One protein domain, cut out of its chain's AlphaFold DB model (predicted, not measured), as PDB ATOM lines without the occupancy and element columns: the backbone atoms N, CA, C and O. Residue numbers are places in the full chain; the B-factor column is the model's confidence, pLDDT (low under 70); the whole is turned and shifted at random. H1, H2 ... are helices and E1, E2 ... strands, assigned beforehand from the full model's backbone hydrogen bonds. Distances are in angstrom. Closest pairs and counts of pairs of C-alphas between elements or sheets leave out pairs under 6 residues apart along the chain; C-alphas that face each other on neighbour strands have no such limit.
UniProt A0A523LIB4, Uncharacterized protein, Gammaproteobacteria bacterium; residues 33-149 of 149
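What this domain is: This is residues 33 to 149 of the 149 residues of an uncharacterized protein of Gammaproteobacteria bacterium (UniProt A0A523LIB4). A long, twisted antiparallel sheet is built on the long hairpin E3 and E4. E1, E9, E8 and E7 widen it on the E3 side near one end, where the short helix H1 bridges between E6 and E7; E2 and E5 lie along the hairpin's other end. The printed part has 117 residues, with named elements in the order E1 E2 E3 E4 E5 E6 H1 E7 E8 E9, and its class is mostly strand. The sheet is branched, with E3 and E4 having three neighbours each. The whole is compact, with a radius of gyration of the C-alphas of 15.4 A, yet elongated, spanning 48 by 30 by 25 A.

Where its parts are: E1, residues 33 to 37, begins at C-alpha 33 (-32.215, 44.698, -57.138) and runs on into E2, residues 40 to 43, at 48 degrees. E3, residues 48 to 61, is 35.7 A long and bends by 57 degrees at residue 52. E4, residues 67 to 78, is 33.9 A long and ends at C-alpha 78 (-37.864, 24.557, -32.697). E5 is residues 95 to 99 and E6 residues 115 to 118. H1, residues 120 to 126, is 10.7 A long. E7 is residues 127 to 130, E8 residues 133 to 137, and E9, residues 142 to 147, 16.5 A long, ends at C-alpha 147 (-27.917, 39.147, -55.838).

How they stand to each other: E2, E3, E4 and E5 form a meander, each strand the antiparallel neighbour of the one before; E7, E8 and E9 form another. On one side of E3 lie E1, with N 35 and O 56 at 2.8 A, and E2, with N 42 and O 49 at 2.8 A. On its other side is E4, with N 57 and O 70 at 2.8 A. On the other side of E4 from E3 lie E5, beside residues 73 to 78 of E4, with N 77 and O 96 at 2.8 A, and E6, beside residues 67 to 70 of E4, with N 116 and O 69 at 2.8 A. E9 is on the other side of E1 from E3, with N 36 and O 146 at 2.8 A. E8 is on the other side of E9 from E1, with N 134 and O 145 at 2.9 A, and the edge strand E7 is on the other side of E8 from E9, with N 128 and O 135 at 2.8 A. H1 is on the sheet, over none of its strands, at a height of 6.3 A over a local plane fitted to just 6 C-alphas; its closest C-alphas to E8 are Leu 126 and Ala 136, 5.5 A. In H1, 2 of 3 O i to N i+4 pairs are within hydrogen-bond range.

The domain as a whole: The two C-alphas farthest apart, Pro 63 and Val 81, are 50.1 A from each other. The printed part has no cut. The links E4 to E5 and E5 to E6 are long, with 16 and 15 residues. The mean pLDDT of the printed part is 73.9; residues 100 to 127 and 138 to 141 are under 70.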
ATOM      1  N   GLY A  33     -31.843  46.039 -56.699       85.62
ATOM      2  CA  GLY A  33     -32.215  44.698 -57.138       85.62
ATOM      3  C   GLY A  33     -32.684  43.793 -56.006       85.62
ATOM      4  O   GLY A  33     -32.935  44.227 -54.881       85.62
ATOM      5  N   VAL A  34     -32.825  42.511 -56.333       88.50
ATOM      6  CA  VAL A  34     -33.301  41.481 -55.410       88.50
ATOM      7  C   VAL A  34     -32.115  40.699 -54.865       88.50
ATOM      8  O   VAL A  34     -31.273  40.212 -55.616       88.50
ATOM      9  N   TRP A  35     -32.074  40.533 -53.554       87.69
ATOM     10  CA  TRP A  35     -31.017  39.858 -52.822       87.69
ATOM     11  C   TRP A  35     -31.604  38.698 -52.040       87.69
ATOM     12  O   TRP A  35     -32.537  38.875 -51.263       87.69
ATOM     13  N   LYS A  36     -31.059  37.498 -52.223       89.81
ATOM     14  CA  LYS A  36     -31.473  36.314 -51.470       89.81
ATOM     15  C   LYS A  36     -30.458  35.991 -50.392       89.81
ATOM     16  O   LYS A  36     -29.280  35.823 -50.691       89.81
ATOM     17  N   MET A  37     -30.926  35.859 -49.162       85.25
ATOM     18  CA  MET A  37     -30.102  35.420 -48.049       85.25
ATOM     19  C   MET A  37     -29.783  33.928 -48.177       85.25
ATOM     20  O   MET A  37     -30.645  33.125 -48.548       85.25
ATOM     21  N   GLU A  38     -28.550  33.547 -47.863       88.62
ATOM     22  CA  GLU A  38     -28.206  32.146 -47.643       88.62
ATOM     23  C   GLU A  38     -28.870  31.645 -46.350       88.62
ATOM     24  O   GLU A  38     -28.862  32.366 -45.349       88.62
ATOM     25  N   PRO A  39     -29.438  30.424 -46.339       87.81
ATOM     26  CA  PRO A  39     -30.051  29.883 -45.136       87.81
ATOM     27  C   PRO A  39     -29.073  29.870 -43.965       87.81
ATOM     28  O   PRO A  39     -27.918  29.457 -44.113       87.81
ATOM     29  N   ARG A  40     -29.546  30.278 -42.786       85.00
ATOM     30  CA  ARG A  40     -28.737  30.271 -41.562       85.00
ATOM     31  C   ARG A  40     -29.517  29.749 -40.365       85.00
ATOM     32  O   ARG A  40     -30.746  29.705 -40.359       85.00
ATOM     33  N   VAL A  41     -28.762  29.339 -39.350       89.50
ATOM     34  CA  VAL A  41     -29.284  28.814 -38.089       89.50
ATOM     35  C   VAL A  41     -28.871  29.752 -36.967       89.50
ATOM     36  O   VAL A  41     -27.678  29.943 -36.739       89.50
ATOM     37  N   LEU A  42     -29.850  30.296 -36.254       85.19
ATOM     38  CA  LEU A  42     -29.646  31.103 -35.059       85.19
ATOM     39  C   LEU A  42     -29.901  30.229 -33.833       85.19
ATOM     40  O   LEU A  42     -30.885  29.486 -33.768       85.19
ATOM     41  N   ARG A  43     -28.990  30.279 -32.863       86.75
ATOM     42  CA  ARG A  43     -29.087  29.484 -31.637       86.75
ATOM     43  C   ARG A  43     -29.315  30.409 -30.457       86.75
ATOM     44  O   ARG A  43     -28.452  31.218 -30.132       86.75
ATOM     45  N   THR A  44     -30.448  30.228 -29.801       83.94
ATOM     46  CA  THR A  44     -30.804  30.918 -28.565       83.94
ATOM     47  C   THR A  44     -30.750  29.913 -27.415       83.94
ATOM     48  O   THR A  44     -30.735  28.703 -27.638       83.94
ATOM     49  N   ALA A  45     -30.744  30.385 -26.167       85.81
ATOM     50  CA  ALA A  45     -30.720  29.497 -25.002       85.81
ATOM     51  C   ALA A  45     -31.920  28.525 -24.947       85.81
ATOM     52  O   ALA A  45     -31.775  27.411 -24.454       85.81
ATOM     53  N   ASN A  46     -33.083  28.933 -25.473       87.69
ATOM     54  CA  ASN A  46     -34.353  28.214 -25.299       87.69
ATOM     55  C   ASN A  46     -34.877  27.526 -26.572       87.69
ATOM     56  O   ASN A  46     -35.752  26.665 -26.492       87.69
ATOM     57  N   TYR A  47     -34.388  27.916 -27.749       90.88
ATOM     58  CA  TYR A  47     -34.829  27.378 -29.035       90.88
ATOM     59  C   TYR A  47     -33.767  27.598 -30.117       90.88
ATOM     60  O   TYR A  47     -32.844  28.404 -29.968       90.88
ATOM     61  N   VAL A  48     -33.919  26.885 -31.230       91.56
ATOM     62  CA  VAL A  48     -33.139  27.072 -32.458       91.56
ATOM     63  C   VAL A  48     -34.052  27.664 -33.525       91.56
ATOM     64  O   VAL A  48     -35.152  27.152 -33.730       91.56
ATOM     65  N   ALA A  49     -33.605  28.721 -34.199       89.12
ATOM     66  CA  ALA A  49     -34.316  29.343 -35.310       89.12
ATOM     67  C   ALA A  49     -33.603  29.059 -36.639       89.12
ATOM     68  O   ALA A  49     -32.394  29.240 -36.765       89.12
ATOM     69  N   TYR A  50     -34.359  28.624 -37.636       89.88
ATOM     70  CA  TYR A  50     -33.916  28.359 -38.997       89.88
ATOM     71  C   TYR A  50     -34.516  29.427 -39.901       89.88
ATOM     72  O   TYR A  50     -35.732  29.483 -40.072       89.88
ATOM     73  N   GLN A  51     -33.667  30.273 -40.475       85.88
ATOM     74  CA  GLN A  51     -34.081  31.247 -41.480       85.88
ATOM     75  C   GLN A  51     -33.901  30.596 -42.850       85.88
ATOM     76  O   GLN A  51     -32.797  30.561 -43.395       85.88
ATOM     77  N   GLU A  52     -34.972  29.976 -43.343       81.62
ATOM     78  CA  GLU A  52     -34.929  29.048 -44.482       81.62
ATOM     79  C   GLU A  52     -35.116  29.763 -45.826       81.62
ATOM     80  O   GLU A  52     -34.529  29.359 -46.833       81.62
ATOM     81  N   ASP A  53     -35.888  30.851 -45.844       81.75
ATOM     82  CA  ASP A  53     -36.070  31.689 -47.027       81.75
ATOM     83  C   ASP A  53     -36.121  33.157 -46.618       81.75
ATOM     84  O   ASP A  53     -37.061  33.582 -45.950       81.75
ATOM     85  N   ALA A  54     -35.116  33.938 -47.022       81.69
ATOM     86  CA  ALA A  54     -35.168  35.384 -46.874       81.69
ATOM     87  C   ALA A  54     -34.730  36.103 -48.147       81.69
ATOM     88  O   ALA A  54     -33.750  35.736 -48.799       81.69
ATOM     89  N   THR A  55     -35.487  37.134 -48.501       83.12
ATOM     90  CA  THR A  55     -35.276  37.976 -49.672       83.12
ATOM     91  C   THR A  55     -35.383  39.437 -49.264       83.12
ATOM     92  O   THR A  55     -36.313  39.815 -48.557       83.12
ATOM     93  N   ILE A  56     -34.446  40.249 -49.735       80.94
ATOM     94  CA  ILE A  56     -34.413  41.697 -49.565       80.94
ATOM     95  C   ILE A  56     -34.392  42.316 -50.959       80.94
ATOM     96  O   ILE A  56     -33.484  42.051 -51.740       80.94
ATOM     97  N   SER A  57     -35.377  43.137 -51.287       83.62
ATOM     98  CA  SER A  57     -35.435  43.866 -52.552       83.62
ATOM     99  C   SER A  57     -35.202  45.341 -52.288       83.62
ATOM    100  O   SER A  57     -35.977  45.957 -51.564       83.62
ATOM    101  N   ILE A  58     -34.163  45.908 -52.888       81.50
ATOM    102  CA  ILE A  58     -33.870  47.341 -52.833       81.50
ATOM    103  C   ILE A  58     -34.361  47.935 -54.150       81.50
ATOM    104  O   ILE A  58     -33.782  47.666 -55.205       81.50
ATOM    105  N   THR A  59     -35.476  48.662 -54.109       81.62
ATOM    106  CA  THR A  59     -36.231  49.005 -55.326       81.62
ATOM    107  C   THR A  59     -35.861  50.361 -55.900       81.62
ATOM    108  O   THR A  59     -35.781  50.498 -57.117       81.62
ATOM    109  N   GLU A  60     -35.633  51.360 -55.050       79.50
ATOM    110  CA  GLU A  60     -35.259  52.704 -55.489       79.50
ATOM    111  C   GLU A  60     -34.503  53.469 -54.402       79.50
ATOM    112  O   GLU A  60     -34.538  53.112 -53.222       79.50
ATOM    113  N   ARG A  61     -33.841  54.551 -54.819       79.19
ATOM    114  CA  ARG A  61     -33.231  55.541 -53.935       79.19
ATOM    115  C   ARG A  61     -34.052  56.824 -53.977       79.19
ATOM    116  O   ARG A  61     -34.315  57.366 -55.048       79.19
ATOM    117  N   LEU A  62     -34.423  57.321 -52.808       80.62
ATOM    118  CA  LEU A  62     -35.139  58.573 -52.637       80.62
ATOM    119  C   LEU A  62     -34.213  59.788 -52.834       80.62
ATOM    120  O   LEU A  62     -32.998  59.681 -52.642       80.62
ATOM    121  N   PRO A  63     -34.769  60.977 -53.143       78.69
ATOM    122  CA  PRO A  63     -33.982  62.205 -53.307       78.69
ATOM    123  C   PRO A  63     -33.179  62.623 -52.067       78.69
ATOM    124  O   PRO A  63     -32.203  63.356 -52.189       78.69
ATOM    125  N   ASP A  64     -33.590  62.175 -50.879       76.44
ATOM    126  CA  ASP A  64     -32.903  62.420 -49.605       76.44
ATOM    127  C   ASP A  64     -31.792  61.396 -49.302       76.44
ATOM    128  O   ASP A  64     -31.172  61.447 -48.241       76.44
ATOM    129  N   GLY A  65     -31.529  60.474 -50.233       73.38
ATOM    130  CA  GLY A  65     -30.479  59.467 -50.146       73.38
ATOM    131  C   GLY A  65     -30.925  58.123 -49.569       73.38
ATOM    132  O   GLY A  65     -30.167  57.163 -49.698       73.38
ATOM    133  N   ARG A  66     -32.125  58.014 -48.988       74.19
ATOM    134  CA  ARG A  66     -32.624  56.753 -48.412       74.19
ATOM    135  C   ARG A  66     -32.972  55.721 -49.484       74.19
ATOM    136  O   ARG A  66     -33.341  56.087 -50.595       74.19
ATOM    137  N   TYR A  67     -32.922  54.440 -49.137       75.00
ATOM    138  CA  TYR A  67     -33.322  53.343 -50.022       75.00
ATOM    139  C   TYR A  67     -34.657  52.741 -49.605       75.00
ATOM    140  O   TYR A  67     -34.883  52.507 -48.423       75.00
ATOM    141  N   VAL A  68     -35.509  52.455 -50.587       76.50
ATOM    142  CA  VAL A  68     -36.771  51.730 -50.410       76.50
ATOM    143  C   VAL A  68     -36.476  50.237 -50.417       76.50
ATOM    144  O   VAL A  68     -35.957  49.710 -51.407       76.50
ATOM    145  N   VAL A  69     -36.795  49.558 -49.315       74.88
ATOM    146  CA  VAL A  69     -36.465  48.147 -49.113       74.88
ATOM    147  C   VAL A  69     -37.696  47.322 -48.783       74.88
ATOM    148  O   VAL A  69     -38.453  47.648 -47.880       74.88
ATOM    149  N   LEU A  70     -37.859  46.208 -49.490       75.00
ATOM    150  CA  LEU A  70     -38.866  45.189 -49.220       75.00
ATOM    151  C   LEU A  70     -38.174  43.925 -48.714       75.00
ATOM    152  O   LEU A  70     -37.478  43.259 -49.479       75.00
ATOM    153  N   ALA A  71     -38.382  43.567 -47.450       74.19
ATOM    154  CA  ALA A  71     -37.831  42.346 -46.868       74.19
ATOM    155  C   ALA A  71     -38.927  41.301 -46.626       74.19
ATOM    156  O   ALA A  71     -40.010  41.602 -46.123       74.19
ATOM    157  N   ARG A  72     -38.633  40.046 -46.960       77.31
ATOM    158  CA  ARG A  72     -39.454  38.883 -46.620       77.31
ATOM    159  C   ARG A  72     -38.555  37.813 -46.042       77.31
ATOM    160  O   ARG A  72     -37.566  37.464 -46.675       77.31
ATOM    161  N   MET A  73     -38.918  37.279 -44.885       79.81
ATOM    162  CA  MET A  73     -38.148  36.244 -44.209       79.81
ATOM    163  C   MET A  73     -39.084  35.259 -43.530       79.81
ATOM    164  O   MET A  73     -39.887  35.667 -42.695       79.81
ATOM    165  N   THR A  74     -38.961  33.985 -43.888       83.50
ATOM    166  CA  THR A  74     -39.660  32.875 -43.245       83.50
ATOM    167  C   THR A  74     -38.713  32.210 -42.261       83.50
ATOM    168  O   THR A  74     -37.659  31.692 -42.652       83.50
ATOM    169  N   THR A  75     -39.118  32.182 -40.997       86.62
ATOM    170  CA  THR A  75     -38.348  31.573 -39.916       86.62
ATOM    171  C   THR A  75     -39.124  30.423 -39.302       86.62
ATOM    172  O   THR A  75     -40.311  30.535 -38.995       86.62
ATOM    173  N   ARG A  76     -38.429  29.306 -39.094       90.31
ATOM    174  CA  ARG A  76     -38.917  28.155 -38.340       90.31
ATOM    175  C   ARG A  76     -38.170  28.061 -37.022       90.31
ATOM    176  O   ARG A  76     -36.947  28.002 -37.015       90.31
ATOM    177  N   VAL A  77     -38.882  28.012 -35.910       90.69
ATOM    178  CA  VAL A  77     -38.306  27.866 -34.570       90.69
ATOM    179  C   VAL A  77     -38.674  26.521 -33.974       90.69
ATOM    180  O   VAL A  77     -39.804  26.065 -34.131       90.69
ATOM    181  N   VAL A  78     -37.717  25.889 -33.296       93.25
ATOM    182  CA  VAL A  78     -37.864  24.557 -32.697       93.25
ATOM    183  C   VAL A  78     -37.261  24.538 -31.293       93.25
ATOM    184  O   VAL A  78     -36.147  25.027 -31.083       93.25
ATOM    185  N   THR A  79     -37.974  23.935 -30.345       92.69
ATOM    186  CA  THR A  79     -37.530  23.682 -28.968       92.69
ATOM    187  C   THR A  79     -37.897  22.265 -28.511       92.69
ATOM    188  O   THR A  79     -38.781  21.620 -29.072       92.69
ATOM    189  N   GLU A  80     -37.223  21.772 -27.471       92.00
ATOM    190  CA  GLU A  80     -37.510  20.467 -26.862       92.00
ATOM    191  C   GLU A  80     -38.720  20.514 -25.912       92.00
ATOM    192  O   GLU A  80     -39.443  19.522 -25.763       92.00
ATOM    193  N   VAL A  81     -38.958  21.670 -25.284       89.25
ATOM    194  CA  VAL A  81     -39.971  21.853 -24.237       89.25
ATOM    195  C   VAL A  81     -41.064  22.794 -24.727       89.25
ATOM    196  O   VAL A  81     -40.803  23.915 -25.149       89.25
ATOM    197  N   GLU A  82     -42.312  22.341 -24.648       88.31
ATOM    198  CA  GLU A  82     -43.479  23.151 -25.006       88.31
ATOM    199  C   GLU A  82     -43.561  24.405 -24.125       88.31
ATOM    200  O   GLU A  82     -43.354  24.316 -22.914       88.31
ATOM    201  N   GLY A  83     -43.808  25.570 -24.731       83.81
ATOM    202  CA  GLY A  83     -43.844  26.855 -24.018       83.81
ATOM    203  C   GLY A  83     -42.492  27.551 -23.843       83.81
ATOM    204  O   GLY A  83     -42.450  28.667 -23.336       83.81
ATOM    205  N   ALA A  84     -41.381  26.959 -24.299       87.62
ATOM    206  CA  ALA A  84     -40.063  27.603 -24.232       87.62
ATOM    207  C   ALA A  84     -39.810  28.640 -25.350       87.62
ATOM    208  O   ALA A  84     -38.832  29.393 -25.294       87.62
ATOM    209  N   ILE A  85     -40.673  28.691 -26.369       85.81
ATOM    210  CA  ILE A  85     -40.604  29.694 -27.436       85.81
ATOM    211  C   ILE A  85     -41.293  30.972 -26.952       85.81
ATOM    212  O   ILE A  85     -42.514  31.026 -26.840       85.81
ATOM    213  N   ASN A  86     -40.499  32.012 -26.694       82.31
ATOM    214  CA  ASN A  86     -40.984  33.343 -26.324       82.31
ATOM    215  C   ASN A  86     -41.042  34.257 -27.557       82.31
ATOM    216  O   ASN A  86     -40.311  35.242 -27.638       82.31
ATOM    217  N   ILE A  87     -41.844  33.860 -28.545       79.31
ATOM    218  CA  ILE A  87     -42.090  34.624 -29.774       79.31
ATOM    219  C   ILE A  87     -43.603  34.780 -29.918       79.31
ATOM    220  O   ILE A  87     -44.301  33.759 -29.875       79.31
ATOM    221  N   PRO A  88     -44.117  36.004 -30.111       78.50
ATOM    222  CA  PRO A  88     -45.535  36.241 -30.330       78.50
ATOM    223  C   PRO A  88     -46.141  35.376 -31.440       78.50
ATOM    224  O   PRO A  88     -45.673  35.351 -32.576       78.50
ATOM    225  N   GLY A  89     -47.215  34.657 -31.114       79.06
ATOM    226  CA  GLY A  89     -47.881  33.698 -32.003       79.06
ATOM    227  C   GLY A  89     -47.292  32.281 -31.978       79.06
ATOM    228  O   GLY A  89     -47.846  31.369 -32.613       79.06
ATOM    229  N   CYS A  90     -46.207  32.070 -31.238       84.75
ATOM    230  CA  CYS A  90     -45.533  30.787 -31.066       84.75
ATOM    231  C   CYS A  90     -45.462  30.332 -29.603       84.75
ATOM    232  O   CYS A  90     -44.851  29.296 -29.326       84.75
ATOM    233  N   GLU A  91     -46.091  31.069 -28.688       86.12
ATOM    234  CA  GLU A  91     -46.200  30.691 -27.284       86.12
ATOM    235  C   GLU A  91     -46.855  29.308 -27.161       86.12
ATOM    236  O   GLU A  91     -47.712  28.931 -27.966       86.12
ATOM    237  N   ASP A  92     -46.408  28.528 -26.178       86.00
ATOM    238  CA  ASP A  92     -46.905  27.172 -25.904       86.00
ATOM    239  C   ASP A  92     -46.747  26.170 -27.060       86.00
ATOM    240  O   ASP A  92     -47.376  25.117 -27.072       86.00
ATOM    241  N   LYS A  93     -45.868  26.442 -28.032       87.81
ATOM    242  CA  LYS A  93     -45.531  25.487 -29.098       87.81
ATOM    243  C   LYS A  93     -44.132  24.913 -28.907       87.81
ATOM    244  O   LYS A  93     -43.246  25.546 -28.338       87.81
ATOM    245  N   LYS A  94     -43.928  23.698 -29.418       90.44
ATOM    246  CA  LYS A  94     -42.592  23.095 -29.591       90.44
ATOM    247  C   LYS A  94     -41.936  23.490 -30.911       90.44
ATOM    248  O   LYS A  94     -40.716  23.522 -31.015       90.44
ATOM    249  N   GLU A  95     -42.753  23.786 -31.915       92.81
ATOM    250  CA  GLU A  95     -42.318  24.216 -33.237       92.81
ATOM    251  C   GLU A  95     -43.287  25.262 -33.786       92.81
ATOM    252  O   GLU A  95     -44.502  25.168 -33.589       92.81
ATOM    253  N   CYS A  96     -42.753  26.269 -34.469       89.25
ATOM    254  CA  CYS A  96     -43.542  27.332 -35.072       89.25
ATOM    255  C   CYS A  96     -42.862  27.851 -36.339       89.25
ATOM    256  O   CYS A  96     -41.638  27.936 -36.395       89.25
ATOM    257  N   ILE A  97     -43.654  28.205 -37.349       87.94
ATOM    258  CA  ILE A  97     -43.188  28.863 -38.573       87.94
ATOM    259  C   ILE A  97     -43.903  30.204 -38.656       87.94
ATOM    260  O   ILE A  97     -45.127  30.252 -38.512       87.94
ATOM    261  N   PHE A  98     -43.153  31.276 -38.879       80.56
ATOM    262  CA  PHE A  98     -43.694  32.624 -38.978       80.56
ATOM    263  C   PHE A  98     -42.856  33.501 -39.912       80.56
ATOM    264  O   PHE A  98     -41.701  33.196 -40.220       80.56
ATOM    265  N   ASP A  99     -43.460  34.600 -40.363       76.94
ATOM    266  CA  ASP A  99     -42.776  35.627 -41.141       76.94
ATOM    267  C   ASP A  99     -42.050  36.593 -40.179       76.94
ATOM    268  O   ASP A  99     -42.655  37.471 -39.559       76.94
ATOM    269  N   ASP A 100     -40.738  36.411 -40.041       65.75
ATOM    270  CA  ASP A 100     -39.843  37.056 -39.057       65.75
ATOM    271  C   ASP A 100     -39.459  38.494 -39.427       65.75
ATOM    272  O   ASP A 100     -38.954  39.267 -38.619       65.75
ATOM    273  N   ALA A 101     -39.810  38.921 -40.642       58.59
ATOM    274  CA  ALA A 101     -39.724  40.326 -41.042       58.59
ATOM    275  C   ALA A 101     -40.605  41.261 -40.174       58.59
ATOM    276  O   ALA A 101     -40.529  42.479 -40.313       58.59
ATOM    277  N   THR A 102     -41.443  40.706 -39.288       46.06
ATOM    278  CA  THR A 102     -42.466  41.434 -38.528       46.06
ATOM    279  C   THR A 102     -41.964  42.043 -37.209       46.06
ATOM    280  O   THR A 102     -42.535  43.042 -36.777       46.06
ATOM    281  N   GLU A 103     -40.911  41.521 -36.566       41.47
ATOM    282  CA  GLU A 103     -40.546  41.975 -35.205       41.47
ATOM    283  C   GLU A 103     -39.295  42.848 -35.111       41.47
ATOM    284  O   GLU A 103     -39.242  43.730 -34.254       41.47
ATOM    285  N   ALA A 104     -38.312  42.683 -35.998       36.81
ATOM    286  CA  ALA A 104     -37.043  43.395 -35.847       36.81
ATOM    287  C   ALA A 104     -37.094  44.884 -36.250       36.81
ATOM    288  O   ALA A 104     -36.210  45.634 -35.842       36.81
ATOM    289  N   ILE A 105     -38.092  45.337 -37.030       39.09
ATOM    290  CA  ILE A 105     -38.079  46.712 -37.578       39.09
ATOM    291  C   ILE A 105     -39.440  47.456 -37.534       39.09
ATOM    292  O   ILE A 105     -39.507  48.648 -37.822       39.09
ATOM    293  N   GLY A 106     -40.545  46.834 -37.096       33.03
ATOM    294  CA  GLY A 106     -41.881  47.429 -37.291       33.03
ATOM    295  C   GLY A 106     -42.939  47.107 -36.240       33.03
ATOM    296  O   GLY A 106     -44.008  46.612 -36.588       33.03
ATOM    297  N   SER A 107     -42.722  47.456 -34.969       30.22
ATOM    298  CA  SER A 107     -43.702  47.254 -33.882       30.22
ATOM    299  C   SER A 107     -44.997  48.096 -33.978       30.22
ATOM    300  O   SER A 107     -45.586  48.432 -32.951       30.22
ATOM    301  N   SER A 108     -45.495  48.481 -35.164       28.92
ATOM    302  CA  SER A 108     -46.676  49.364 -35.246       28.92
ATOM    303  C   SER A 108     -47.762  49.066 -36.287       28.92
ATOM    304  O   SER A 108     -48.880  49.502 -36.030       28.92
ATOM    305  N   PHE A 109     -47.575  48.335 -37.396       27.45
ATOM    306  CA  PHE A 109     -48.664  48.258 -38.400       27.45
ATOM    307  C   PHE A 109     -48.766  46.943 -39.180       27.45
ATOM    308  O   PHE A 109     -48.204  46.796 -40.253       27.45
ATOM    309  N   ARG A 110     -49.613  46.029 -38.686       29.75
ATOM    310  CA  ARG A 110     -50.088  44.816 -39.376       29.75
ATOM    311  C   ARG A 110     -50.580  45.121 -40.801       29.75
ATOM    312  O   ARG A 110     -51.632  45.746 -40.917       29.75
ATOM    313  N   SER A 111     -49.887  44.630 -41.836       26.03
ATOM    314  CA  SER A 111     -50.398  44.062 -43.112       26.03
ATOM    315  C   SER A 111     -49.322  44.116 -44.210       26.03
ATOM    316  O   SER A 111     -48.842  45.196 -44.506       26.03
ATOM    317  N   ALA A 112     -49.031  42.972 -44.846       29.62
ATOM    318  CA  ALA A 112     -48.513  42.796 -46.215       29.62
ATOM    319  C   ALA A 112     -47.357  43.704 -46.717       29.62
ATOM    320  O   ALA A 112     -47.560  44.873 -47.010       29.62
ATOM    321  N   PHE A 113     -46.189  43.093 -46.975       37.03
ATOM    322  CA  PHE A 113     -45.039  43.668 -47.700       37.03
ATOM    323  C   PHE A 113     -44.574  45.039 -47.172       37.03
ATOM    324  O   PHE A 113     -44.905  46.083 -47.727       37.03
ATOM    325  N   TYR A 114     -43.775  45.036 -46.103       47.09
ATOM    326  CA  TYR A 114     -43.218  46.269 -45.546       47.09
ATOM    327  C   TYR A 114     -42.182  46.891 -46.483       47.09
ATOM    328  O   TYR A 114     -41.211  46.234 -46.853       47.09
ATOM    329  N   ILE A 115     -42.405  48.166 -46.815       44.31
ATOM    330  CA  ILE A 115     -41.385  49.096 -47.296       44.31
ATOM    331  C   ILE A 115     -40.711  49.690 -46.061       44.31
ATOM    332  O   ILE A 115     -41.338  50.466 -45.340       44.31
ATOM    333  N   ASP A 116     -39.458  49.331 -45.826       58.03
ATOM    334  CA  ASP A 116     -38.594  50.024 -44.878       58.03
ATOM    335  C   ASP A 116     -37.671  51.002 -45.621       58.03
ATOM    336  O   ASP A 116     -37.400  50.833 -46.817       58.03
ATOM    337  N   TYR A 117     -37.218  52.046 -44.931       52.38
ATOM    338  CA  TYR A 117     -36.309  53.044 -45.485       52.38
ATOM    339  C   TYR A 117     -34.969  52.984 -44.760       52.38
ATOM    340  O   TYR A 117     -34.841  53.510 -43.654       52.38
ATOM    341  N   PHE A 118     -33.940  52.431 -45.400       58.91
ATOM    342  CA  PHE A 118     -32.588  52.537 -44.854       58.91
ATOM    343  C   PHE A 118     -31.978  53.892 -45.193       58.91
ATOM    344  O   PHE A 118     -32.046  54.362 -46.332       58.91
ATOM    345  N   SER A 119     -31.367  54.519 -44.189       48.00
ATOM    346  CA  SER A 119     -30.514  55.685 -44.401       48.00
ATOM    347  C   SER A 119     -29.285  55.295 -45.221       48.00
ATOM    348  O   SER A 119     -28.762  54.192 -45.070       48.00
ATOM    349  N   SER A 120     -28.800  56.191 -46.083       53.09
ATOM    350  CA  SER A 120     -27.649  55.907 -46.952       53.09
ATOM    351  C   SER A 120     -26.396  55.525 -46.165       53.09
ATOM    352  O   SER A 120     -25.671  54.630 -46.577       53.09
ATOM    353  N   ASN A 121     -26.172  56.149 -45.006       52.03
ATOM    354  CA  ASN A 121     -25.031  55.853 -44.133       52.03
ATOM    355  C   ASN A 121     -25.138  54.502 -43.406       52.03
ATOM    356  O   ASN A 121     -24.137  53.984 -42.935       52.03
ATOM    357  N   TRP A 122     -26.332  53.912 -43.326       53.19
ATOM    358  CA  TRP A 122     -26.529  52.600 -42.705       53.19
ATOM    359  C   TRP A 122     -25.967  51.469 -43.565       53.19
ATOM    360  O   TRP A 122     -25.524  50.452 -43.038       53.19
ATOM    361  N   ILE A 123     -25.973  51.646 -44.889       54.22
ATOM    362  CA  ILE A 123     -25.458  50.633 -45.807       54.22
ATOM    363  C   ILE A 123     -23.940  50.508 -45.676       54.22
ATOM    364  O   ILE A 123     -23.443  49.389 -45.615       54.22
ATOM    365  N   ASP A 124     -23.229  51.627 -45.542       51.06
ATOM    366  CA  ASP A 124     -21.770  51.627 -45.398       51.06
ATOM    367  C   ASP A 124     -21.304  51.061 -44.044       51.06
ATOM    368  O   ASP A 124     -20.245  50.435 -43.969       51.06
ATOM    369  N   ASP A 125     -22.105  51.238 -42.988       52.81
ATOM    370  CA  ASP A 125     -21.775  50.778 -41.634       52.81
ATOM    371  C   ASP A 125     -22.139  49.299 -41.390       52.81
ATOM    372  O   ASP A 125     -21.479  48.623 -40.598       52.81
ATOM    373  N   LEU A 126     -23.182  48.781 -42.055       55.03
ATOM    374  CA  LEU A 126     -23.714  47.432 -41.809       55.03
ATOM    375  C   LEU A 126     -23.424  46.433 -42.928       55.03
ATOM    376  O   LEU A 126     -23.337  45.236 -42.650       55.03
ATOM    377  N   PHE A 127     -23.282  46.882 -44.179       65.62
ATOM    378  CA  PHE A 127     -23.162  46.000 -45.335       65.62
ATOM    379  C   PHE A 127     -21.827  46.179 -46.057       65.62
ATOM    380  O   PHE A 127     -21.422  47.261 -46.460       65.62
ATOM    381  N   THR A 128     -21.153  45.065 -46.317       74.94
ATOM    382  CA  THR A 128     -20.041  45.011 -47.268       74.94
ATOM    383  C   THR A 128     -20.534  44.412 -48.578       74.94
ATOM    384  O   THR A 128     -20.937  43.249 -48.618       74.94
ATOM    385  N   VAL A 129     -20.465  45.186 -49.663       77.12
ATOM    386  CA  VAL A 129     -20.867  44.753 -51.011       77.12
ATOM    387  C   VAL A 129     -19.630  44.463 -51.857       77.12
ATOM    388  O   VAL A 129     -18.734  45.297 -51.988       77.12
ATOM    389  N   LYS A 130     -19.566  43.267 -52.444       81.75
ATOM    390  CA  LYS A 130     -18.510  42.832 -53.368       81.75
ATOM    391  C   LYS A 130     -19.137  42.087 -54.543       81.75
ATOM    392  O   LYS A 130     -19.422  40.891 -54.455       81.75
ATOM    393  N   GLY A 131     -19.342  42.794 -55.654       84.38
ATOM    394  CA  GLY A 131     -20.029  42.250 -56.829       84.38
ATOM    395  C   GLY A 131     -21.460  41.829 -56.485       84.38
ATOM    396  O   GLY A 131     -22.223  42.624 -55.948       84.38
ATOM    397  N   ASN A 132     -21.800  40.562 -56.735       88.31
ATOM    398  CA  ASN A 132     -23.130  39.999 -56.460       88.31
ATOM    399  C   ASN A 132     -23.291  39.456 -55.031       88.31
ATOM    400  O   ASN A 132     -24.252  38.738 -54.754       88.31
ATOM    401  N   VAL A 133     -22.351  39.747 -54.131       86.19
ATOM    402  CA  VAL A 133     -22.404  39.307 -52.735       86.19
ATOM    403  C   VAL A 133     -22.461  40.521 -51.824       86.19
ATOM    404  O   VAL A 133     -21.624  41.417 -51.916       86.19
ATOM    405  N   MET A 134     -23.425  40.509 -50.916       83.19
ATOM    406  CA  MET A 134     -23.574  41.479 -49.844       83.19
ATOM    407  C   MET A 134     -23.512  40.734 -48.511       83.19
ATOM    408  O   MET A 134     -24.201  39.734 -48.324       83.19
ATOM    409  N   THR A 135     -22.664  41.175 -47.589       81.75
ATOM    410  CA  THR A 135     -22.552  40.586 -46.247       81.75
ATOM    411  C   THR A 135     -22.860  41.622 -45.185       81.75
ATOM    412  O   THR A 135     -22.413  42.754 -45.326       81.75
ATOM    413  N   ALA A 136     -23.562  41.227 -44.129       72.12
ATOM    414  CA  ALA A 136     -23.888  42.069 -42.980       72.12
ATOM    415  C   ALA A 136     -23.753  41.301 -41.666       72.12
ATOM    416  O   ALA A 136     -23.569  40.086 -41.675       72.12
ATOM    417  N   ASP A 137     -23.873  42.008 -40.548       70.69
ATOM    418  CA  ASP A 137     -24.088  41.429 -39.223       70.69
ATOM    419  C   ASP A 137     -25.253  42.171 -38.559       70.69
ATOM    420  O   ASP A 137     -25.230  43.395 -38.448       70.69
ATOM    421  N   ASP A 138     -26.294  41.438 -38.168       66.38
ATOM    422  CA  ASP A 138     -27.490  41.988 -37.518       66.38
ATOM    423  C   ASP A 138     -27.443  41.885 -35.986       66.38
ATOM    424  O   ASP A 138     -28.462  42.049 -35.316       66.38
ATOM    425  N   GLY A 139     -26.278  41.567 -35.413       64.62
ATOM    426  CA  GLY A 139     -26.105  41.308 -33.984       64.62
ATOM    427  C   GLY A 139     -26.505  39.892 -33.559       64.62
ATOM    428  O   GLY A 139     -26.156  39.474 -32.456       64.62
ATOM    429  N   ASN A 140     -27.169  39.126 -34.437       67.50
ATOM    430  CA  ASN A 140     -27.446  37.699 -34.251       67.50
ATOM    431  C   ASN A 140     -26.467  36.808 -35.037       67.50
ATOM    432  O   ASN A 140     -26.536  35.578 -34.949       67.50
ATOM    433  N   GLY A 141     -25.540  37.417 -35.782       66.38
ATOM    434  CA  GLY A 141     -24.478  36.755 -36.524       66.38
ATOM    435  C   GLY A 141     -24.420  37.184 -37.990       66.38
ATOM    436  O   GLY A 141     -25.236  37.975 -38.463       66.38
ATOM    437  N   PRO A 142     -23.470  36.625 -38.756       75.50
ATOM    438  CA  PRO A 142     -23.260  37.037 -40.131       75.50
ATOM    439  C   PRO A 142     -24.463  36.693 -41.014       75.50
ATOM    440  O   PRO A 142     -25.042  35.605 -40.946       75.50
ATOM    441  N   ILE A 143     -24.792  37.630 -41.890       76.25
ATOM    442  CA  ILE A 143     -25.757  37.513 -42.973       76.25
ATOM    443  C   ILE A 143     -24.977  37.536 -44.279       76.25
ATOM    444  O   ILE A 143     -24.111  38.385 -44.489       76.25
ATOM    445  N   LYS A 144     -25.315  36.623 -45.188       86.25
ATOM    446  CA  LYS A 144     -24.801  36.626 -46.554       86.25
ATOM    447  C   LYS A 144     -25.958  36.628 -47.534       86.25
ATOM    448  O   LYS A 144     -26.835  35.773 -47.475       86.25
ATOM    449  N   LEU A 145     -25.940  37.605 -48.425       85.88
ATOM    450  CA  LEU A 145     -26.952  37.882 -49.425       85.88
ATOM    451  C   LEU A 145     -26.324  37.774 -50.813       85.88
ATOM    452  O   LEU A 145     -25.254  38.323 -51.072       85.88
ATOM    453  N   ILE A 146     -27.000  37.064 -51.706       90.31
ATOM    454  CA  ILE A 146     -26.593  36.852 -53.091       90.31
ATOM    455  C   ILE A 146     -27.588  37.566 -53.996       90.31
ATOM    456  O   ILE A 146     -28.796  37.309 -53.917       90.31
ATOM    457  N   LYS A 147     -27.088  38.448 -54.859       90.62
ATOM    458  CA  LYS A 147     -27.917  39.147 -55.838       90.62
ATOM    459  C   LYS A 147     -28.543  38.136 -56.797       90.62
ATOM    460  O   LYS A 147     -27.869  37.228 -57.286       90.62
ATOM    461  N   LYS A 148     -29.844  38.270 -57.030       89.19
ATOM    462  CA  LYS A 148     -30.564  37.543 -58.071       89.19
ATOM    463  C   LYS A 148     -30.405  38.307 -59.382       89.19
ATOM    464  O   LYS A 148     -30.653  39.510 -59.412       89.19
ATOM    465  N   GLU A 149     -29.936  37.599 -60.404       75.31
ATOM    466  CA  GLU A 149     -29.905  38.072 -61.793       75.31
ATOM    467  C   GLU A 149     -31.319  38.188 -62.372       75.31
ATOM    468  O   GLU A 149     -32.179  37.351 -61.996       75.31
TER     469      GLU A 149